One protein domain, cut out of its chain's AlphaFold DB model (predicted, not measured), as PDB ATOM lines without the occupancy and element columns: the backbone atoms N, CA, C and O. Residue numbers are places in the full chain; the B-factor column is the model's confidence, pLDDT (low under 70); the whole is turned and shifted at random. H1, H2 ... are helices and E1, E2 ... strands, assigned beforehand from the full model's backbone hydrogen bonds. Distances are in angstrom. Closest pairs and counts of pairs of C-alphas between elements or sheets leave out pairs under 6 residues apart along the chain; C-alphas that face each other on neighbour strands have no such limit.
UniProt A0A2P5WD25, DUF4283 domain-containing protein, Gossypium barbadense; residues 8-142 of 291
ATOM      1  N   LEU A   8      93.088  90.915  71.710       52.16
ATOM      2  CA  LEU A   8      93.521  89.913  70.722       52.16
ATOM      3  C   LEU A   8      94.882  89.289  71.068       52.16
ATOM      4  O   LEU A   8      95.107  88.105  70.817       52.16
ATOM      5  N   LEU A   9      95.787  90.066  71.672       52.31
ATOM      6  CA  LEU A   9      97.080  89.556  72.135       52.31
ATOM      7  C   LEU A   9      96.926  88.613  73.329       52.31
ATOM      8  O   LEU A   9      97.647  87.620  73.411       52.31
ATOM      9  N   VAL A  10      95.982  88.892  74.233       53.88
ATOM     10  CA  VAL A  10      95.680  88.003  75.361       53.88
ATOM     11  C   VAL A  10      95.160  86.665  74.847       53.88
ATOM     12  O   VAL A  10      95.704  85.645  75.259       53.88
ATOM     13  N   ASP A  11      94.225  86.657  73.893       49.19
ATOM     14  CA  ASP A  11      93.650  85.417  73.357       49.19
ATOM     15  C   ASP A  11      94.634  84.595  72.499       49.19
ATOM     16  O   ASP A  11      94.580  83.364  72.501       49.19
ATOM     17  N   GLU A  12      95.607  85.224  71.830       50.66
ATOM     18  CA  GLU A  12      96.681  84.501  71.123       50.66
ATOM     19  C   GLU A  12      97.792  83.986  72.048       50.66
ATOM     20  O   GLU A  12      98.396  82.945  71.765       50.66
ATOM     21  N   LEU A  13      98.035  84.646  73.186       53.47
ATOM     22  CA  LEU A  13      98.918  84.115  74.228       53.47
ATOM     23  C   LEU A  13      98.335  82.855  74.898       53.47
ATOM     24  O   LEU A  13      99.095  82.092  75.492       53.47
ATOM     25  N   ILE A  14      97.033  82.570  74.762       49.84
ATOM     26  CA  ILE A  14      96.384  81.394  75.371       49.84
ATOM     27  C   ILE A  14      96.898  80.066  74.783       49.84
ATOM     28  O   ILE A  14      96.928  79.067  75.506       49.84
ATOM     29  N   GLN A  15      97.440  80.022  73.555       50.53
ATOM     30  CA  GLN A  15      98.130  78.810  73.055       50.53
ATOM     31  C   GLN A  15      99.474  78.523  73.751       50.53
ATOM     32  O   GLN A  15     100.044  77.441  73.586       50.53
ATOM     33  N   LEU A  16      99.974  79.459  74.560       54.12
ATOM     34  CA  LEU A  16     101.152  79.280  75.411       54.12
ATOM     35  C   LEU A  16     100.781  78.772  76.804       54.12
ATOM     36  O   LEU A  16     101.660  78.631  77.660       54.12
ATOM     37  N   THR A  17      99.500  78.482  77.049       53.97
ATOM     38  CA  THR A  17      99.051  77.896  78.310       53.97
ATOM     39  C   THR A  17      99.439  76.415  78.338       53.97
ATOM     40  O   THR A  17      98.615  75.520  78.182       53.97
ATOM     41  N   VAL A  18     100.739  76.151  78.492       60.84
ATOM     42  CA  VAL A  18     101.285  74.833  78.810       60.84
ATOM     43  C   VAL A  18     100.576  74.329  80.063       60.84
ATOM     44  O   VAL A  18     100.892  74.794  81.152       60.84
ATOM     45  N   LYS A  19      99.622  73.398  79.917       66.25
ATOM     46  CA  LYS A  19      99.021  72.693  81.062       66.25
ATOM     47  C   LYS A  19     100.152  72.299  82.002       66.25
ATOM     48  O   LYS A  19     101.073  71.614  81.559       66.25
ATOM     49  N   SER A  20     100.104  72.779  83.242       67.69
ATOM     50  CA  SER A  20     101.170  72.588  84.218       67.69
ATOM     51  C   SER A  20     101.512  71.106  84.314       67.69
ATOM     52  O   SER A  20     100.737  70.320  84.859       67.69
ATOM     53  N   SER A  21     102.643  70.716  83.734       76.12
ATOM     54  CA  SER A  21     103.191  69.377  83.870       76.12
ATOM     55  C   SER A  21     104.396  69.458  84.792       76.12
ATOM     56  O   SER A  21     105.237  70.356  84.686       76.12
ATOM     57  N   LEU A  22     104.447  68.539  85.753       88.62
ATOM     58  CA  LEU A  22     105.645  68.317  86.543       88.62
ATOM     59  C   LEU A  22     106.677  67.674  85.616       88.62
ATOM     60  O   LEU A  22     106.497  66.532  85.193       88.62
ATOM     61  N   VAL A  23     107.733  68.412  85.274       90.31
ATOM     62  CA  VAL A  23     108.801  67.891  84.417       90.31
ATOM     63  C   VAL A  23     109.969  67.485  85.298       90.31
ATOM     64  O   VAL A  23     110.630  68.325  85.909       90.31
ATOM     65  N   THR A  24     110.223  66.182  85.365       93.31
ATOM     66  CA  THR A  24     111.372  65.624  86.074       93.31
ATOM     67  C   THR A  24     112.590  65.560  85.146       93.31
ATOM     68  O   THR A  24     112.466  65.144  83.988       93.31
ATOM     69  N   PRO A  25     113.786  65.977  85.598       94.38
ATOM     70  CA  PRO A  25     115.010  65.824  84.820       94.38
ATOM     71  C   PRO A  25     115.277  64.339  84.531       94.38
ATOM     72  O   PRO A  25     115.203  63.501  85.425       94.38
ATOM     73  N   ARG A  26     115.570  64.008  83.268       91.81
ATOM     74  CA  ARG A  26     115.907  62.640  82.827       91.81
ATOM     75  C   ARG A  26     117.394  62.328  82.970       91.81
ATOM     76  O   ARG A  26     117.766  61.168  83.074       91.81
ATOM     77  N   SER A  27     118.222  63.365  82.926       93.12
ATOM     78  CA  SER A  27     119.679  63.318  83.041       93.12
ATOM     79  C   SER A  27     120.154  64.490  83.901       93.12
ATOM     80  O   SER A  27     119.430  65.480  84.042       93.12
ATOM     81  N   GLN A  28     121.378  64.401  84.421       92.44
ATOM     82  CA  GLN A  28     122.055  65.509  85.102       92.44
ATOM     83  C   GLN A  28     122.162  66.744  84.190       92.44
ATOM     84  O   GLN A  28     121.968  67.869  84.642       92.44
ATOM     85  N   PHE A  29     122.359  66.525  82.886       95.94
ATOM     86  CA  PHE A  29     122.440  67.580  81.873       95.94
ATOM     87  C   PHE A  29     121.122  67.676  81.101       95.94
ATOM     88  O   PHE A  29     121.012  67.278  79.939       95.94
ATOM     89  N   SER A  30     120.082  68.154  81.784       96.62
ATOM     90  CA  SER A  30     118.763  68.368  81.183       96.62
ATOM     91  C   SER A  30     118.515  69.849  80.893       96.62
ATOM     92  O   SER A  30     118.725  70.717  81.741       96.62
ATOM     93  N   LEU A  31     117.991  70.128  79.703       95.00
ATOM     94  CA  LEU A  31     117.547  71.449  79.281       95.00
ATOM     95  C   LEU A  31     116.056  71.411  78.971       95.00
ATOM     96  O   LEU A  31     115.570  70.527  78.265       95.00
ATOM     97  N   LEU A  32     115.326  72.387  79.484       94.19
ATOM     98  CA  LEU A  32     113.925  72.584  79.177       94.19
ATOM     99  C   LEU A  32     113.806  73.623  78.061       94.19
ATOM    100  O   LEU A  32     114.377  74.703  78.141       94.19
ATOM    101  N   CYS A  33     113.080  73.285  77.006       93.06
ATOM    102  CA  CYS A  33     112.914  74.081  75.799       93.06
ATOM    103  C   CYS A  33     111.435  74.424  75.628       93.06
ATOM    104  O   CYS A  33     110.586  73.537  75.542       93.06
ATOM    105  N   SER A  34     111.120  75.716  75.617       91.25
ATOM    106  CA  SER A  34     109.760  76.231  75.436       91.25
ATOM    107  C   SER A  34     109.659  76.999  74.136       91.25
ATOM    108  O   SER A  34     110.430  77.928  73.896       91.25
ATOM    109  N   VAL A  35     108.690  76.618  73.312       90.25
ATOM    110  CA  VAL A  35     108.527  77.154  71.960       90.25
ATOM    111  C   VAL A  35     107.340  78.097  71.932       90.25
ATOM    112  O   VAL A  35     106.212  77.711  72.223       90.25
ATOM    113  N   TRP A  36     107.603  79.345  71.568       87.31
ATOM    114  CA  TRP A  36     106.617  80.410  71.545       87.31
ATOM    115  C   TRP A  36     106.360  80.787  70.095       87.31
ATOM    116  O   TRP A  36     107.190  81.408  69.425       87.31
ATOM    117  N   THR A  37     105.207  80.365  69.587       86.44
ATOM    118  CA  THR A  37     104.813  80.572  68.197       86.44
ATOM    119  C   THR A  37     103.320  80.827  68.101       86.44
ATOM    120  O   THR A  37     102.526  80.171  68.763       86.44
ATOM    121  N   LYS A  38     102.953  81.768  67.229       82.25
ATOM    122  CA  LYS A  38     101.565  82.057  66.844       82.25
ATOM    123  C   LYS A  38     101.020  81.046  65.830       82.25
ATOM    124  O   LYS A  38      99.816  80.872  65.692       82.25
ATOM    125  N   LYS A  39     101.910  80.406  65.065       85.38
ATOM    126  CA  LYS A  39     101.540  79.426  64.038       85.38
ATOM    127  C   LYS A  39     101.688  78.018  64.585       85.38
ATOM    128  O   LYS A  39     102.675  77.726  65.265       85.38
ATOM    129  N   SER A  40     100.762  77.140  64.205       85.19
ATOM    130  CA  SER A  40     100.940  75.706  64.395       85.19
ATOM    131  C   SER A  40     102.213  75.245  63.682       85.19
ATOM    132  O   SER A  40     102.592  75.750  62.621       85.19
ATOM    133  N   TYR A  41     102.915  74.304  64.298       88.75
ATOM    134  CA  TYR A  41     104.141  73.736  63.759       88.75
ATOM    135  C   TYR A  41     104.169  72.239  64.038       88.75
ATOM    136  O   TYR A  41     103.482  71.736  64.925       88.75
ATOM    137  N   SER A  42     104.976  71.526  63.257       92.12
ATOM    138  CA  SER A  42     105.263  70.121  63.517       92.12
ATOM    139  C   SER A  42     106.391  70.033  64.552       92.12
ATOM    140  O   SER A  42     107.488  70.533  64.270       92.12
ATOM    141  N   PRO A  43     106.166  69.397  65.718       92.19
ATOM    142  CA  PRO A  43     107.208  69.217  66.728       92.19
ATOM    143  C   PRO A  43     108.400  68.422  66.178       92.19
ATOM    144  O   PRO A  43     109.545  68.723  66.507       92.19
ATOM    145  N   ASP A  44     108.157  67.472  65.271       94.00
ATOM    146  CA  ASP A  44     109.209  66.666  64.644       94.00
ATOM    147  C   ASP A  44     110.123  67.503  63.749       94.00
ATOM    148  O   ASP A  44     111.341  67.319  63.762       94.00
ATOM    149  N   SER A  45     109.550  68.455  63.005       93.06
ATOM    150  CA  SER A  45     110.311  69.376  62.151       93.06
ATOM    151  C   SER A  45     111.242  70.259  62.979       93.06
ATOM    152  O   SER A  45     112.425  70.382  62.654       93.06
ATOM    153  N   LEU A  46     110.738  70.789  64.099       91.69
ATOM    154  CA  LEU A  46     111.551  71.534  65.055       91.69
ATOM    155  C   LEU A  46     112.675  70.655  65.623       91.69
ATOM    156  O   LEU A  46     113.836  71.053  65.610       91.69
ATOM    157  N   CYS A  47     112.358  69.440  66.072       93.19
ATOM    158  CA  CYS A  47     113.358  68.520  66.615       93.19
ATOM    159  C   CYS A  47     114.436  68.160  65.581       93.19
ATOM    160  O   CYS A  47     115.616  68.082  65.917       93.19
ATOM    161  N   ALA A  48     114.051  67.934  64.323       94.00
ATOM    162  CA  ALA A  48     114.987  67.671  63.235       94.00
ATOM    163  C   ALA A  48     115.899  68.879  62.970       94.00
ATOM    164  O   ALA A  48     117.095  68.711  62.742       94.00
ATOM    165  N   GLN A  49     115.353  70.093  63.052       91.75
ATOM    166  CA  GLN A  49     116.113  71.331  62.894       91.75
ATOM    167  C   GLN A  49     117.094  71.556  64.038       91.75
ATOM    168  O   GLN A  49     118.269  71.786  63.766       91.75
ATOM    169  N   LEU A  50     116.660  71.410  65.293       92.06
ATOM    170  CA  LEU A  50     117.553  71.507  66.452       92.06
ATOM    171  C   LEU A  50     118.709  70.504  66.338       92.06
ATOM    172  O   LEU A  50     119.860  70.878  66.522       92.06
ATOM    173  N   ARG A  51     118.433  69.265  65.907       93.25
ATOM    174  CA  ARG A  51     119.475  68.260  65.618       93.25
ATOM    175  C   ARG A  51     120.406  68.635  64.470       93.25
ATOM    176  O   ARG A  51     121.572  68.269  64.501       93.25
ATOM    177  N   SER A  52     119.908  69.324  63.448       92.50
ATOM    178  CA  SER A  52     120.739  69.768  62.326       92.50
ATOM    179  C   SER A  52     121.643  70.943  62.699       92.50
ATOM    180  O   SER A  52     122.708  71.101  62.103       92.50
ATOM    181  N   ILE A  53     121.187  71.793  63.616       91.69
ATOM    182  CA  ILE A  53     121.900  72.993  64.053       91.69
ATOM    183  C   ILE A  53     122.934  72.624  65.117       91.69
ATOM    184  O   ILE A  53     124.086  73.048  65.037       91.69
ATOM    185  N   TRP A  54     122.544  71.804  66.092       92.44
ATOM    186  CA  TRP A  54     123.414  71.393  67.184       92.44
ATOM    187  C   TRP A  54     124.322  70.254  66.738       92.44
ATOM    188  O   TRP A  54     123.950  69.083  66.729       92.44
ATOM    189  N   LYS A  55     125.549  70.623  66.372       91.25
ATOM    190  CA  LYS A  55     126.645  69.693  66.083       91.25
ATOM    191  C   LYS A  55     127.297  69.216  67.384       91.25
ATOM    192  O   LYS A  55     128.485  69.439  67.596       91.25
ATOM    193  N   THR A  56     126.499  68.620  68.263       94.38
ATOM    194  CA  THR A  56     126.984  68.073  69.535       94.38
ATOM    195  C   THR A  56     128.017  66.977  69.295       94.38
ATOM    196  O   THR A  56     127.982  66.273  68.277       94.38
ATOM    197  N   ARG A  57     128.941  66.817  70.242       92.81
ATOM    198  CA  ARG A  57     129.944  65.745  70.186       92.81
ATOM    199  C   ARG A  57     129.304  64.389  70.443       92.81
ATOM    200  O   ARG A  57     129.658  63.395  69.801       92.81
ATOM    201  N   ARG A  58     128.349  64.356  71.375       95.19
ATOM    202  CA  ARG A  58     127.620  63.154  71.773       95.19
ATOM    203  C   ARG A  58     126.185  63.173  71.274       95.19
ATOM    204  O   ARG A  58     125.676  64.164  70.747       95.19
ATOM    205  N   LYS A  59     125.525  62.020  71.388       93.88
ATOM    206  CA  LYS A  59     124.106  61.909  71.046       93.88
ATOM    207  C   LYS A  59     123.298  62.536  72.173       93.88
ATOM    208  O   LYS A  59     123.538  62.255  73.339       93.88
ATOM    209  N   PHE A  60     122.297  63.324  71.815       96.12
ATOM    210  CA  PHE A  60     121.335  63.863  72.768       96.12
ATOM    211  C   PHE A  60     119.918  63.412  72.415       96.12
ATOM    212  O   PHE A  60     119.586  63.123  71.258       96.12
ATOM    213  N   GLY A  61     119.077  63.331  73.441       96.38
ATOM    214  CA  GLY A  61     117.663  62.989  73.328       96.38
ATOM    215  C   GLY A  61     116.804  64.243  73.389       96.38
ATOM    216  O   GLY A  61     117.070  65.123  74.199       96.38
ATOM    217  N   ILE A  62     115.761  64.321  72.559       97.00
ATOM    218  CA  ILE A  62     114.701  65.329  72.696       97.00
ATOM    219  C   ILE A  62     113.410  64.575  72.989       97.00
ATOM    220  O   ILE A  62     113.036  63.679  72.229       97.00
ATOM    221  N   TYR A  63     112.740  64.945  74.072       95.94
ATOM    222  CA  TYR A  63     111.508  64.333  74.549       95.94
ATOM    223  C   TYR A  63     110.421  65.396  74.657       95.94
ATOM    224  O   TYR A  63     110.656  66.485  75.174       95.94
ATOM    225  N   ALA A  64     109.214  65.083  74.195       93.69
ATOM    226  CA  ALA A  64     108.060  65.934  74.456       93.69
ATOM    227  C   ALA A  64     107.664  65.802  75.936       93.69
ATOM    228  O   ALA A  64     107.416  64.695  76.413       93.69
ATOM    229  N   ALA A  65     107.621  66.926  76.653       91.25
ATOM    230  CA  ALA A  65     107.218  66.999  78.062       91.25
ATOM    231  C   ALA A  65     105.844  67.676  78.248       91.25
ATOM    232  O   ALA A  65     105.276  67.668  79.341       91.25
ATOM    233  N   GLY A  66     105.300  68.265  77.180       89.56
ATOM    234  CA  GLY A  66     103.989  68.902  77.165       89.56
ATOM    235  C   GLY A  66     103.697  69.577  75.827       89.56
ATOM    236  O   GLY A  66     104.402  69.377  74.837       89.56
ATOM    237  N   GLN A  67     102.654  70.406  75.799       87.62
ATOM    238  CA  GLN A  67     102.368  71.255  74.642       87.62
ATOM    239  C   GLN A  67     103.436  72.342  74.538       87.62
ATOM    240  O   GLN A  67     103.648  73.085  75.490       87.62
ATOM    241  N   ASN A  68     104.118  72.417  73.392       90.25
ATOM    242  CA  ASN A  68     105.195  73.382  73.141       90.25
ATOM    243  C   ASN A  68     106.344  73.337  74.158       90.25
ATOM    244  O   ASN A  68     107.103  74.300  74.289       90.25
ATOM    245  N   LEU A  69     106.465  72.210  74.862       91.81
ATOM    246  CA  LEU A  69     107.449  71.990  75.902       91.81
ATOM    247  C   LEU A  69     108.230  70.716  75.612       91.81
ATOM    248  O   LEU A  69     107.675  69.614  75.572       91.81
ATOM    249  N   PHE A  70     109.534  70.881  75.454       94.31
ATOM    250  CA  PHE A  70     110.458  69.806  75.146       94.31
ATOM    251  C   PHE A  70     111.525  69.737  76.222       94.31
ATOM    252  O   PHE A  70     112.048  70.754  76.666       94.31
ATOM    253  N   GLN A  71     111.863  68.528  76.623       95.50
ATOM    254  CA  GLN A  71     112.991  68.251  77.483       95.50
ATOM    255  C   GLN A  71     114.102  67.651  76.634       95.50
ATOM    256  O   GLN A  71     113.893  66.667  75.925       95.50
ATOM    257  N   ILE A  72     115.285  68.234  76.714       96.75
ATOM    258  CA  ILE A  72     116.463  67.785  75.992       96.75
ATOM    259  C   ILE A  72     117.439  67.230  77.019       96.75
ATOM    260  O   ILE A  72     117.730  67.897  78.008       96.75
ATOM    261  N   SER A  73     117.912  66.005  76.816       97.12
ATOM    262  CA  SER A  73     118.915  65.383  77.679       97.12
ATOM    263  C   SER A  73     120.226  65.234  76.924       97.12
ATOM    264  O   SER A  73     120.265  64.584  75.872       97.12
ATOM    265  N   PHE A  74     121.287  65.779  77.498       96.94
ATOM    266  CA  PHE A  74     122.644  65.642  77.000       96.94
ATOM    267  C   PHE A  74     123.396  64.572  77.795       96.94
ATOM    268  O   PHE A  74     123.066  64.277  78.950       96.94
ATOM    269  N   GLU A  75     124.373  63.956  77.134       96.75
ATOM    270  CA  GLU A  75     125.323  63.024  77.749       96.75
ATOM    271  C   GLU A  75     126.510  63.780  78.371       96.75
ATOM    272  O   GLU A  75     127.041  63.353  79.389       96.75
ATOM    273  N   GLU A  76     126.884  64.921  77.787       96.31
ATOM    274  CA  GLU A  76     128.058  65.717  78.149       96.31
ATOM    275  C   GLU A  76     127.640  67.142  78.547       96.31
ATOM    276  O   GLU A  76     126.727  67.717  77.945       96.31
ATOM    277  N   GLU A  77     128.299  67.707  79.562       95.88
ATOM    278  CA  GLU A  77     128.039  69.071  80.039       95.88
ATOM    279  C   GLU A  77     128.486  70.125  79.019       95.88
ATOM    280  O   GLU A  77     127.743  71.067  78.758       95.88
ATOM    281  N   ASP A  78     129.629  69.912  78.362       96.38
ATOM    282  CA  ASP A  78     130.168  70.806  77.327       96.38
ATOM    283  C   ASP A  78     129.143  71.093  76.213       96.38
ATOM    284  O   ASP A  78     128.989  72.232  75.767       96.38
ATOM    285  N   ASP A  79     128.403  70.065  75.777       96.12
ATOM    286  CA  ASP A  79     127.367  70.196  74.746       96.12
ATOM    287  C   ASP A  79     126.187  71.062  75.242       96.12
ATOM    288  O   ASP A  79     125.628  71.856  74.478       96.12
ATOM    289  N   LEU A  80     125.816  70.936  76.523       95.12
ATOM    290  CA  LEU A  80     124.786  71.763  77.161       95.12
ATOM    291  C   LEU A  80     125.244  73.226  77.259       95.12
ATOM    292  O   LEU A  80     124.466  74.128  76.935       95.12
ATOM    293  N   GLU A  81     126.476  73.465  77.708       94.94
ATOM    294  CA  GLU A  81     127.033  74.812  77.885       94.94
ATOM    295  C   GLU A  81     127.142  75.540  76.545       94.94
ATOM    296  O   GLU A  81     126.633  76.650  76.405       94.94
ATOM    297  N   MET A  82     127.638  74.857  75.511       94.44
ATOM    298  CA  MET A  82     127.709  75.393  74.149       94.44
ATOM    299  C   MET A  82     126.346  75.901  73.643       94.44
ATOM    300  O   MET A  82     126.255  76.947  72.993       94.44
ATOM    301  N   ILE A  83     125.261  75.171  73.927       93.56
ATOM    302  CA  ILE A  83     123.900  75.559  73.513       93.56
ATOM    303  C   ILE A  83     123.365  76.725  74.358       93.56
ATOM    304  O   ILE A  83     122.595  77.559  73.867       93.56
ATOM    305  N   MET A  84     123.765  76.797  75.627       92.31
ATOM    306  CA  MET A  84     123.419  77.891  76.532       92.31
ATOM    307  C   MET A  84     124.131  79.195  76.166       92.31
ATOM    308  O   MET A  84     123.506  80.249  76.253       92.31
ATOM    309  N   ASP A  85     125.380  79.123  75.717       92.19
ATOM    310  CA  ASP A  85     126.198  80.294  75.383       92.19
ATOM    311  C   ASP A  85     125.835  80.901  74.023       92.19
ATOM    312  O   ASP A  85     126.054  82.081  73.769       92.19
ATOM    313  N   SER A  86     125.209  80.114  73.150       85.75
ATOM    314  CA  SER A  86     124.763  80.535  71.814       85.75
ATOM    315  C   SER A  86     123.396  81.240  71.800       85.75
ATOM    316  O   SER A  86     122.799  81.428  70.740       85.75
ATOM    317  N   ARG A  87     122.876  81.648  72.965       77.06
ATOM    318  CA  ARG A  87     121.626  82.422  73.088       77.06
ATOM    319  C   ARG A  87     121.745  83.817  72.448       77.06
ATOM    320  O   ARG A  87     122.819  84.410  72.497       77.06
ATOM    321  N   PRO A  88     120.627  84.413  71.981       58.91
ATOM    322  CA  PRO A  88     119.261  83.877  71.921       58.91
ATOM    323  C   PRO A  88     118.952  83.106  70.625       58.91
ATOM    324  O   PRO A  88     119.449  83.434  69.553       58.91
ATOM    325  N   TRP A  89     118.054  82.119  70.709       79.06
ATOM    326  CA  TRP A  89     117.666  81.286  69.568       79.06
ATOM    327  C   TRP A  89     116.318  81.724  68.983       79.06
ATOM    328  O   TRP A  89     115.246  81.404  69.508       79.06
ATOM    329  N   PHE A  90     116.379  82.439  67.862       78.25
ATOM    330  CA  PHE A  90     115.216  82.787  67.051       78.25
ATOM    331  C   PHE A  90     115.144  81.875  65.828       78.25
ATOM    332  O   PHE A  90     116.122  81.689  65.111       78.25
ATOM    333  N   PHE A  91     113.972  81.294  65.564       72.88
ATOM    334  CA  PHE A  91     113.801  80.403  64.421       72.88
ATOM    335  C   PHE A  91     112.522  80.709  63.651       72.88
ATOM    336  O   PHE A  91     111.427  80.460  64.135       72.88
ATOM    337  N   LYS A  92     112.622  81.236  62.423       75.75
ATOM    338  CA  LYS A  92     111.455  81.528  61.559       75.75
ATOM    339  C   LYS A  92     110.341  82.318  62.271       75.75
ATOM    340  O   LYS A  92     109.158  82.031  62.079       75.75
ATOM    341  N   ARG A  93     110.714  83.328  63.070       81.75
ATOM    342  CA  ARG A  93     109.800  84.125  63.922       81.75
ATOM    343  C   ARG A  93     109.176  83.354  65.096       81.75
ATOM    344  O   ARG A  93     108.211  83.826  65.687       81.75
ATOM    345  N   GLN A  94     109.704  82.181  65.420       83.38
ATOM    346  CA  GLN A  94     109.410  81.436  66.639       83.38
ATOM    347  C   GLN A  94     110.494  81.786  67.654       83.38
ATOM    348  O   GLN A  94     111.682  81.807  67.320       83.38
ATOM    349  N   LEU A  95     110.071  82.090  68.875       86.62
ATOM    350  CA  LEU A  95     110.979  82.340  69.984       86.62
ATOM    351  C   LEU A  95     111.157  81.030  70.747       86.62
ATOM    352  O   LEU A  95     110.171  80.406  71.144       86.62
ATOM    353  N   ILE A  96     112.404  80.609  70.934       89.50
ATOM    354  CA  ILE A  96     112.727  79.408  71.698       89.50
ATOM    355  C   ILE A  96     113.455  79.839  72.964       89.50
ATOM    356  O   ILE A  96     114.515  80.461  72.909       89.50
ATOM    357  N   ILE A  97     112.864  79.511  74.109       89.81
ATOM    358  CA  ILE A  97     113.424  79.803  75.426       89.81
ATOM    359  C   ILE A  97     113.972  78.509  76.005       89.81
ATOM    360  O   ILE A  97     113.286  77.484  76.019       89.81
ATOM    361  N   PHE A  98     115.204  78.575  76.494       92.38
ATOM    362  CA  PHE A  98     115.877  77.464  77.143       92.38
ATOM    363  C   PHE A  98     116.028  77.744  78.638       92.38
ATOM    364  O   PHE A  98     116.427  78.843  79.013       92.38
ATOM    365  N   ASP A  99     115.803  76.738  79.477       91.94
ATOM    366  CA  ASP A  99     116.025  76.786  80.926       91.94
ATOM    367  C   ASP A  99     116.841  75.560  81.357       91.94
ATOM    368  O   ASP A  99     116.526  74.436  80.961       91.94
ATOM    369  N   ARG A 100     117.881  75.745  82.183       94.31
ATOM    370  CA  ARG A 100     118.621  74.611  82.769       94.31
ATOM    371  C   ARG A 100     117.724  73.908  83.793       94.31
ATOM    372  O   ARG A 100     117.207  74.550  84.703       94.31
ATOM    373  N   LEU A 101     117.562  72.593  83.662       93.75
ATOM    374  CA  LEU A 101     116.716  71.788  84.541       93.75
ATOM    375  C   LEU A 101     117.596  70.977  85.500       93.75
ATOM    376  O   LEU A 101     118.043  69.886  85.156       93.75
ATOM    377  N   LYS A 102     117.853  71.525  86.696       91.81
ATOM    378  CA  LYS A 102     118.621  70.843  87.758       91.81
ATOM    379  C   LYS A 102     117.749  69.956  88.648       91.81
ATOM    380  O   LYS A 102     118.185  68.902  89.091       91.81
ATOM    381  N   GLU A 103     116.510  70.373  88.883       92.12
ATOM    382  CA  GLU A 103     115.554  69.702  89.766       92.12
ATOM    383  C   GLU A 103     114.215  69.510  89.051       92.12
ATOM    384  O   GLU A 103     114.007  70.018  87.946       92.12
ATOM    385  N   ALA A 104     113.301  68.751  89.660       89.31
ATOM    386  CA  ALA A 104     111.942  68.637  89.154       89.31
ATOM    387  C   ALA A 104     111.244  69.997  89.277       89.31
ATOM    388  O   ALA A 104     111.036  70.498  90.380       89.31
ATOM    389  N   ILE A 105     110.887  70.592  88.141       85.94
ATOM    390  CA  ILE A 105     110.214  71.887  88.110       85.94
ATOM    391  C   ILE A 105     108.750  71.645  87.769       85.94
ATOM    392  O   ILE A 105     108.408  71.125  86.703       85.94
ATOM    393  N   GLU A 106     107.868  72.051  88.677       82.38
ATOM    394  CA  GLU A 106     106.459  72.203  88.357       82.38
ATOM    395  C   GLU A 106     106.294  73.530  87.613       82.38
ATOM    396  O   GLU A 106     106.421  74.612  88.190       82.38
ATOM    397  N   ARG A 107     106.028  73.463  86.305       70.44
ATOM    398  CA  ARG A 107     105.705  74.650  85.505       70.44
ATOM    399  C   ARG A 107     104.304  75.131  85.882       70.44
ATOM    400  O   ARG A 107     103.335  74.894  85.171       70.44
ATOM    401  N   ARG A 108     104.191  75.825  87.012       62.62
ATOM    402  CA  ARG A 108     103.048  76.701  87.279       62.62
ATOM    403  C   ARG A 108     103.316  77.992  86.530       62.62
ATOM    404  O   ARG A 108     104.404  78.540  86.644       62.62
ATOM    405  N   HIS A 109     102.363  78.446  85.724       51.94
ATOM    406  CA  HIS A 109     102.473  79.646  84.896       51.94
ATOM    407  C   HIS A 109     102.983  80.872  85.675       51.94
ATOM    408  O   HIS A 109     102.197  81.684  86.156       51.94
ATOM    409  N   SER A 110     104.294  81.082  85.746       41.72
ATOM    410  CA  SER A 110     104.868  82.382  86.067       41.72
ATOM    411  C   SER A 110     105.350  83.030  84.775       41.72
ATOM    412  O   SER A 110     106.500  83.421  84.622       41.72
ATOM    413  N   VAL A 111     104.389  83.286  83.877       49.12
ATOM    414  CA  VAL A 111     104.482  84.318  82.818       49.12
ATOM    415  C   VAL A 111     104.922  85.683  83.398       49.12
ATOM    416  O   VAL A 111     105.310  86.596  82.669       49.12
ATOM    417  N   LYS A 112     104.913  85.818  84.732       47.25
ATOM    418  CA  LYS A 112     105.349  86.966  85.524       47.25
ATOM    419  C   LYS A 112     106.800  87.402  85.296       47.25
ATOM    420  O   LYS A 112     107.060  88.585  85.482       47.25
ATOM    421  N   ASP A 113     107.713  86.527  84.869       47.34
ATOM    422  CA  ASP A 113     109.089  86.970  84.581       47.34
ATOM    423  C   ASP A 113     109.293  87.356  83.118       47.34
ATOM    424  O   ASP A 113     109.994  88.323  82.851       47.34
ATOM    425  N   CYS A 114     108.574  86.742  82.174       41.53
ATOM    426  CA  CYS A 114     108.584  87.205  80.784       41.53
ATOM    427  C   CYS A 114     107.901  88.579  80.639       41.53
ATOM    428  O   CYS A 114     108.409  89.446  79.940       41.53
ATOM    429  N   THR A 115     106.791  88.828  81.347       40.16
ATOM    430  CA  THR A 115     106.022  90.095  81.271       40.16
ATOM    431  C   THR A 115     106.761  91.328  81.785       40.16
ATOM    432  O   THR A 115     106.530  92.415  81.255       40.16
ATOM    433  N   LYS A 116     107.703  91.184  82.726       44.78
ATOM    434  CA  LYS A 116     108.568  92.299  83.161       44.78
ATOM    435  C   LYS A 116     109.469  92.822  82.035       44.78
ATOM    436  O   LYS A 116     109.796  94.004  82.041       44.78
ATOM    437  N   PHE A 117     109.803  91.991  81.042       42.75
ATOM    438  CA  PHE A 117     110.513  92.434  79.835       42.75
ATOM    439  C   PHE A 117     109.604  93.201  78.855       42.75
ATOM    440  O   PHE A 117     110.098  94.010  78.077       42.75
ATOM    441  N   PHE A 118     108.280  92.993  78.897       42.09
ATOM    442  CA  PHE A 118     107.327  93.615  77.965       42.09
ATOM    443  C   PHE A 118     106.747  94.949  78.467       42.09
ATOM    444  O   PHE A 118     106.411  95.811  77.660       42.09
ATOM    445  N   THR A 119     106.618  95.157  79.782       41.50
ATOM    446  CA  THR A 119     105.920  96.339  80.332       41.50
ATOM    447  C   THR A 119     106.793  97.584  80.505       41.50
ATOM    448  O   THR A 119     106.249  98.659  80.760       41.50
ATOM    449  N   LYS A 120     108.119  97.480  80.333       49.06
ATOM    450  CA  LYS A 120     109.051  98.612  80.497       49.06
ATOM    451  C   LYS A 120     109.189  99.496  79.240       49.06
ATOM    452  O   LYS A 120     109.813 100.545  79.313       49.06
ATOM    453  N   GLY A 121     108.585  99.111  78.112       45.91
ATOM    454  CA  GLY A 121     108.680  99.814  76.822       45.91
ATOM    455  C   GLY A 121     107.404 100.546  76.391       45.91
ATOM    456  O   GLY A 121     106.993 100.402  75.246       45.91
ATOM    457  N   LYS A 122     106.741 101.288  77.288       51.91
ATOM    458  CA  LYS A 122     105.444 101.938  76.997       51.91
ATOM    459  C   LYS A 122     105.487 103.147  76.045       51.91
ATOM    460  O   LYS A 122     104.419 103.606  75.660       51.91
ATOM    461  N   ASP A 123     106.660 103.590  75.594       54.88
ATOM    462  CA  ASP A 123     106.780 104.731  74.665       54.88
ATOM    463  C   ASP A 123     107.122 104.329  73.219       54.88
ATOM    464  O   ASP A 123     107.299 105.187  72.352       54.88
ATOM    465  N   LEU A 124     107.223 103.029  72.925       52.03
ATOM    466  CA  LEU A 124     107.461 102.566  71.562       52.03
ATOM    467  C   LEU A 124     106.128 102.385  70.831       52.03
ATOM    468  O   LEU A 124     105.306 101.554  71.211       52.03
ATOM    469  N   GLY A 125     105.929 103.178  69.773       51.81
ATOM    470  CA  GLY A 125     104.768 103.091  68.887       51.81
ATOM    471  C   GLY A 125     104.497 101.663  68.407       51.81
ATOM    472  O   GLY A 125     105.421 100.854  68.296       51.81
ATOM    473  N   ALA A 126     103.223 101.385  68.119       52.75
ATOM    474  CA  ALA A 126     102.602 100.072  67.896       52.75
ATOM    475  C   ALA A 126     103.285  99.120  66.880       52.75
ATOM    476  O   ALA A 126     102.897  97.960  66.772       52.75
ATOM    477  N   ASP A 127     104.340  99.555  66.193       52.34
ATOM    478  CA  ASP A 127     105.074  98.776  65.195       52.34
ATOM    479  C   ASP A 127     106.358  98.107  65.728       52.34
ATOM    480  O   ASP A 127     106.983  97.308  65.027       52.34
ATOM    481  N   ALA A 128     106.777  98.391  66.966       46.91
ATOM    482  CA  ALA A 128     108.037  97.897  67.528       46.91
ATOM    483  C   ALA A 128     107.834  96.751  68.534       46.91
ATOM    484  O   ALA A 128     108.284  96.801  69.678       46.91
ATOM    485  N   PHE A 129     107.182  95.669  68.109       50.19
ATOM    486  CA  PHE A 129     107.172  94.432  68.893       50.19
ATOM    487  C   PHE A 129     108.607  93.919  69.103       50.19
ATOM    488  O   PHE A 129     109.427  93.997  68.191       50.19
ATOM    489  N   LEU A 130     108.916  93.328  70.262       46.25
ATOM    490  CA  LEU A 130     110.232  92.741  70.593       46.25
ATOM    491  C   LEU A 130     110.727  91.697  69.577       46.25
ATOM    492  O   LEU A 130     111.932  91.555  69.372       46.25
ATOM    493  N   TYR A 131     109.811  91.040  68.857       42.00
ATOM    494  CA  TYR A 131     110.150  90.222  67.691       42.00
ATOM    495  C   TYR A 131     110.911  91.023  66.627       42.00
ATOM    496  O   TYR A 131     111.855  90.511  66.042       42.00
ATOM    497  N   SER A 132     110.547  92.287  66.398       42.88
ATOM    498  CA  SER A 132     111.257  93.185  65.487       42.88
ATOM    499  C   SER A 132     112.630  93.591  66.017       42.88
ATOM    500  O   SER A 132     113.542  93.697  65.213       42.88
ATOM    501  N   ILE A 133     112.825  93.763  67.332       47.03
ATOM    502  CA  ILE A 133     114.124  94.158  67.906       47.03
ATOM    503  C   ILE A 133     115.125  93.007  67.796       47.03
ATOM    504  O   ILE A 133     116.225  93.213  67.292       47.03
ATOM    505  N   ALA A 134     114.725  91.787  68.165       44.31
ATOM    506  CA  ALA A 134     115.562  90.604  67.989       44.31
ATOM    507  C   ALA A 134     115.862  90.307  66.510       44.31
ATOM    508  O   ALA A 134     117.018  90.107  66.146       44.31
ATOM    509  N   LEU A 135     114.852  90.372  65.633       40.03
ATOM    510  CA  LEU A 135     115.045  90.189  64.187       40.03
ATOM    511  C   LEU A 135     115.886  91.313  63.556       40.03
ATOM    512  O   LEU A 135     116.587  91.080  62.575       40.03
ATOM    513  N   LYS A 136     115.845  92.533  64.104       44.59
ATOM    514  CA  LYS A 136     116.644  93.677  63.637       44.59
ATOM    515  C   LYS A 136     118.073  93.634  64.174       44.59
ATOM    516  O   LYS A 136     118.975  94.069  63.468       44.59
ATOM    517  N   ALA A 137     118.296  93.074  65.362       40.28
ATOM    518  CA  ALA A 137     119.632  92.749  65.856       40.28
ATOM    519  C   ALA A 137     120.288  91.659  64.986       40.28
ATOM    520  O   ALA A 137     121.415  91.834  64.533       40.28
ATOM    521  N   GLU A 138     119.548  90.603  64.638       40.97
ATOM    522  CA  GLU A 138     120.040  89.517  63.777       40.97
ATOM    523  C   GLU A 138     120.303  89.988  62.332       40.97
ATOM    524  O   GLU A 138     121.356  89.708  61.763       40.97
ATOM    525  N   SER A 139     119.405  90.807  61.765       40.34
ATOM    526  CA  SER A 139     119.575  91.417  60.436       40.34
ATOM    527  C   SER A 139     120.765  92.385  60.339       40.34
ATOM    528  O   SER A 139     121.145  92.746  59.227       40.34
ATOM    529  N   ASN A 140     121.320  92.835  61.468       42.50
ATOM    530  CA  ASN A 140     122.511  93.683  61.507       42.50
ATOM    531  C   ASN A 140     123.800  92.887  61.795       42.50
ATOM    532  O   ASN A 140     124.881  93.379  61.480       42.50
ATOM    533  N   MET A 141     123.699  91.681  62.375       37.03
ATOM    534  CA  MET A 141     124.835  90.786  62.653       37.03
ATOM    535  C   MET A 141     125.121  89.796  61.518       37.03
ATOM    536  O   MET A 141     126.275  89.419  61.316       37.03
ATOM    537  N   VAL A 142     124.108  89.415  60.734       42.50
ATOM    538  CA  VAL A 142     124.332  88.854  59.397       42.50
ATOM    539  C   VAL A 142     124.779  90.025  58.536       42.50
ATOM    540  O   VAL A 142     123.984  90.902  58.202       42.50
TER     541      VAL A 142
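What this domain is: This is residues 8 to 142 of the 291 residues of the protein "DUF4283 domain-containing protein" of Gossypium barbadense (UniProt A0A2P5WD25). The body is a strongly twisted, curled sheet of five strands with H2 and H3 packed on it. H1 and H5 only graze the sheet, H4 is off it, and residues 122 to 128, between H4 and H5, stick out. The printed part has 135 residues with five named helices and five named strands, in the order H1 E1 H2 E2 E3 H3 E4 E5 H4 H5; the class is mixed. The sheet runs E2 E3 E1 E5 E4, antiparallel throughout. The whole is compact, with a radius of gyration of the C-alphas of 15.8 A and spans of 46 by 37 by 26 A.

How they stand to each other: H1, residues 8 to 16, only grazes the sheet with its residues 13 to 16. Its closest C-alphas to E1, residues 29 to 36, are those of Leu 16 and Trp 36, 6.8 A apart. H2, residues 43 to 53, is on the sheet at a height of 5.3 A, over none of the strands; its closest C-alphas to E2, residues 61 to 66, are those of Cys 47 and Ile 62, 7.0 A apart. E2 and E3, residues 69 to 74, form a hairpin, with N 63 and O 71 2.8 A apart. E3 and E1 are antiparallel neighbours, with N 33 and O 70 2.8 A apart. E1, H2 and E2 make a split strand-helix-strand unit, two strands running the same way with E3 between them; its crossover is right-handed. H3, residues 77 to 85, has a height of 8.3 A over the sheet and is only just over E3, with 3 C-alphas falling on it. H2 and H3 with the sheet make two layers, helices on one face of a sheet. E4, residues 89 to 91, and E5, residues 94 to 101, form a hairpin, with N 94 and O 91 2.8 A apart; E5 and E1 are antiparallel neighbours, with N 34 and O 97 2.8 A apart. H4, residues 112 to 118, is not on the sheet. H5, residues 130 to 141, only grazes it with its residues 131 to 138. Every O i to N i+4 pair is within hydrogen-bond range in H2, H3 and H5, against 3 of 5 in H1 and 0 of 3 in H4, where 2 of 4 O i to N i+3 pairs are.

Where its parts are: H1 begins at C-alpha 8 (93.521, 89.913, 70.722). E1 is 22.8 A long, E5 21.6 A, H5 16.7 A. H5 ends at C-alpha 141 (124.835, 90.786, 62.653).

The domain as a whole: The two C-alphas farthest apart, of Arg 58 and Asp 123, are 46.6 A apart. The printed part has no cut. The links H1 to E1 and H4 to H5 are long. The mean pLDDT of the printed part is 75.5; residues 8 to 20, residue 88 and residues 108 to 142 are under 70.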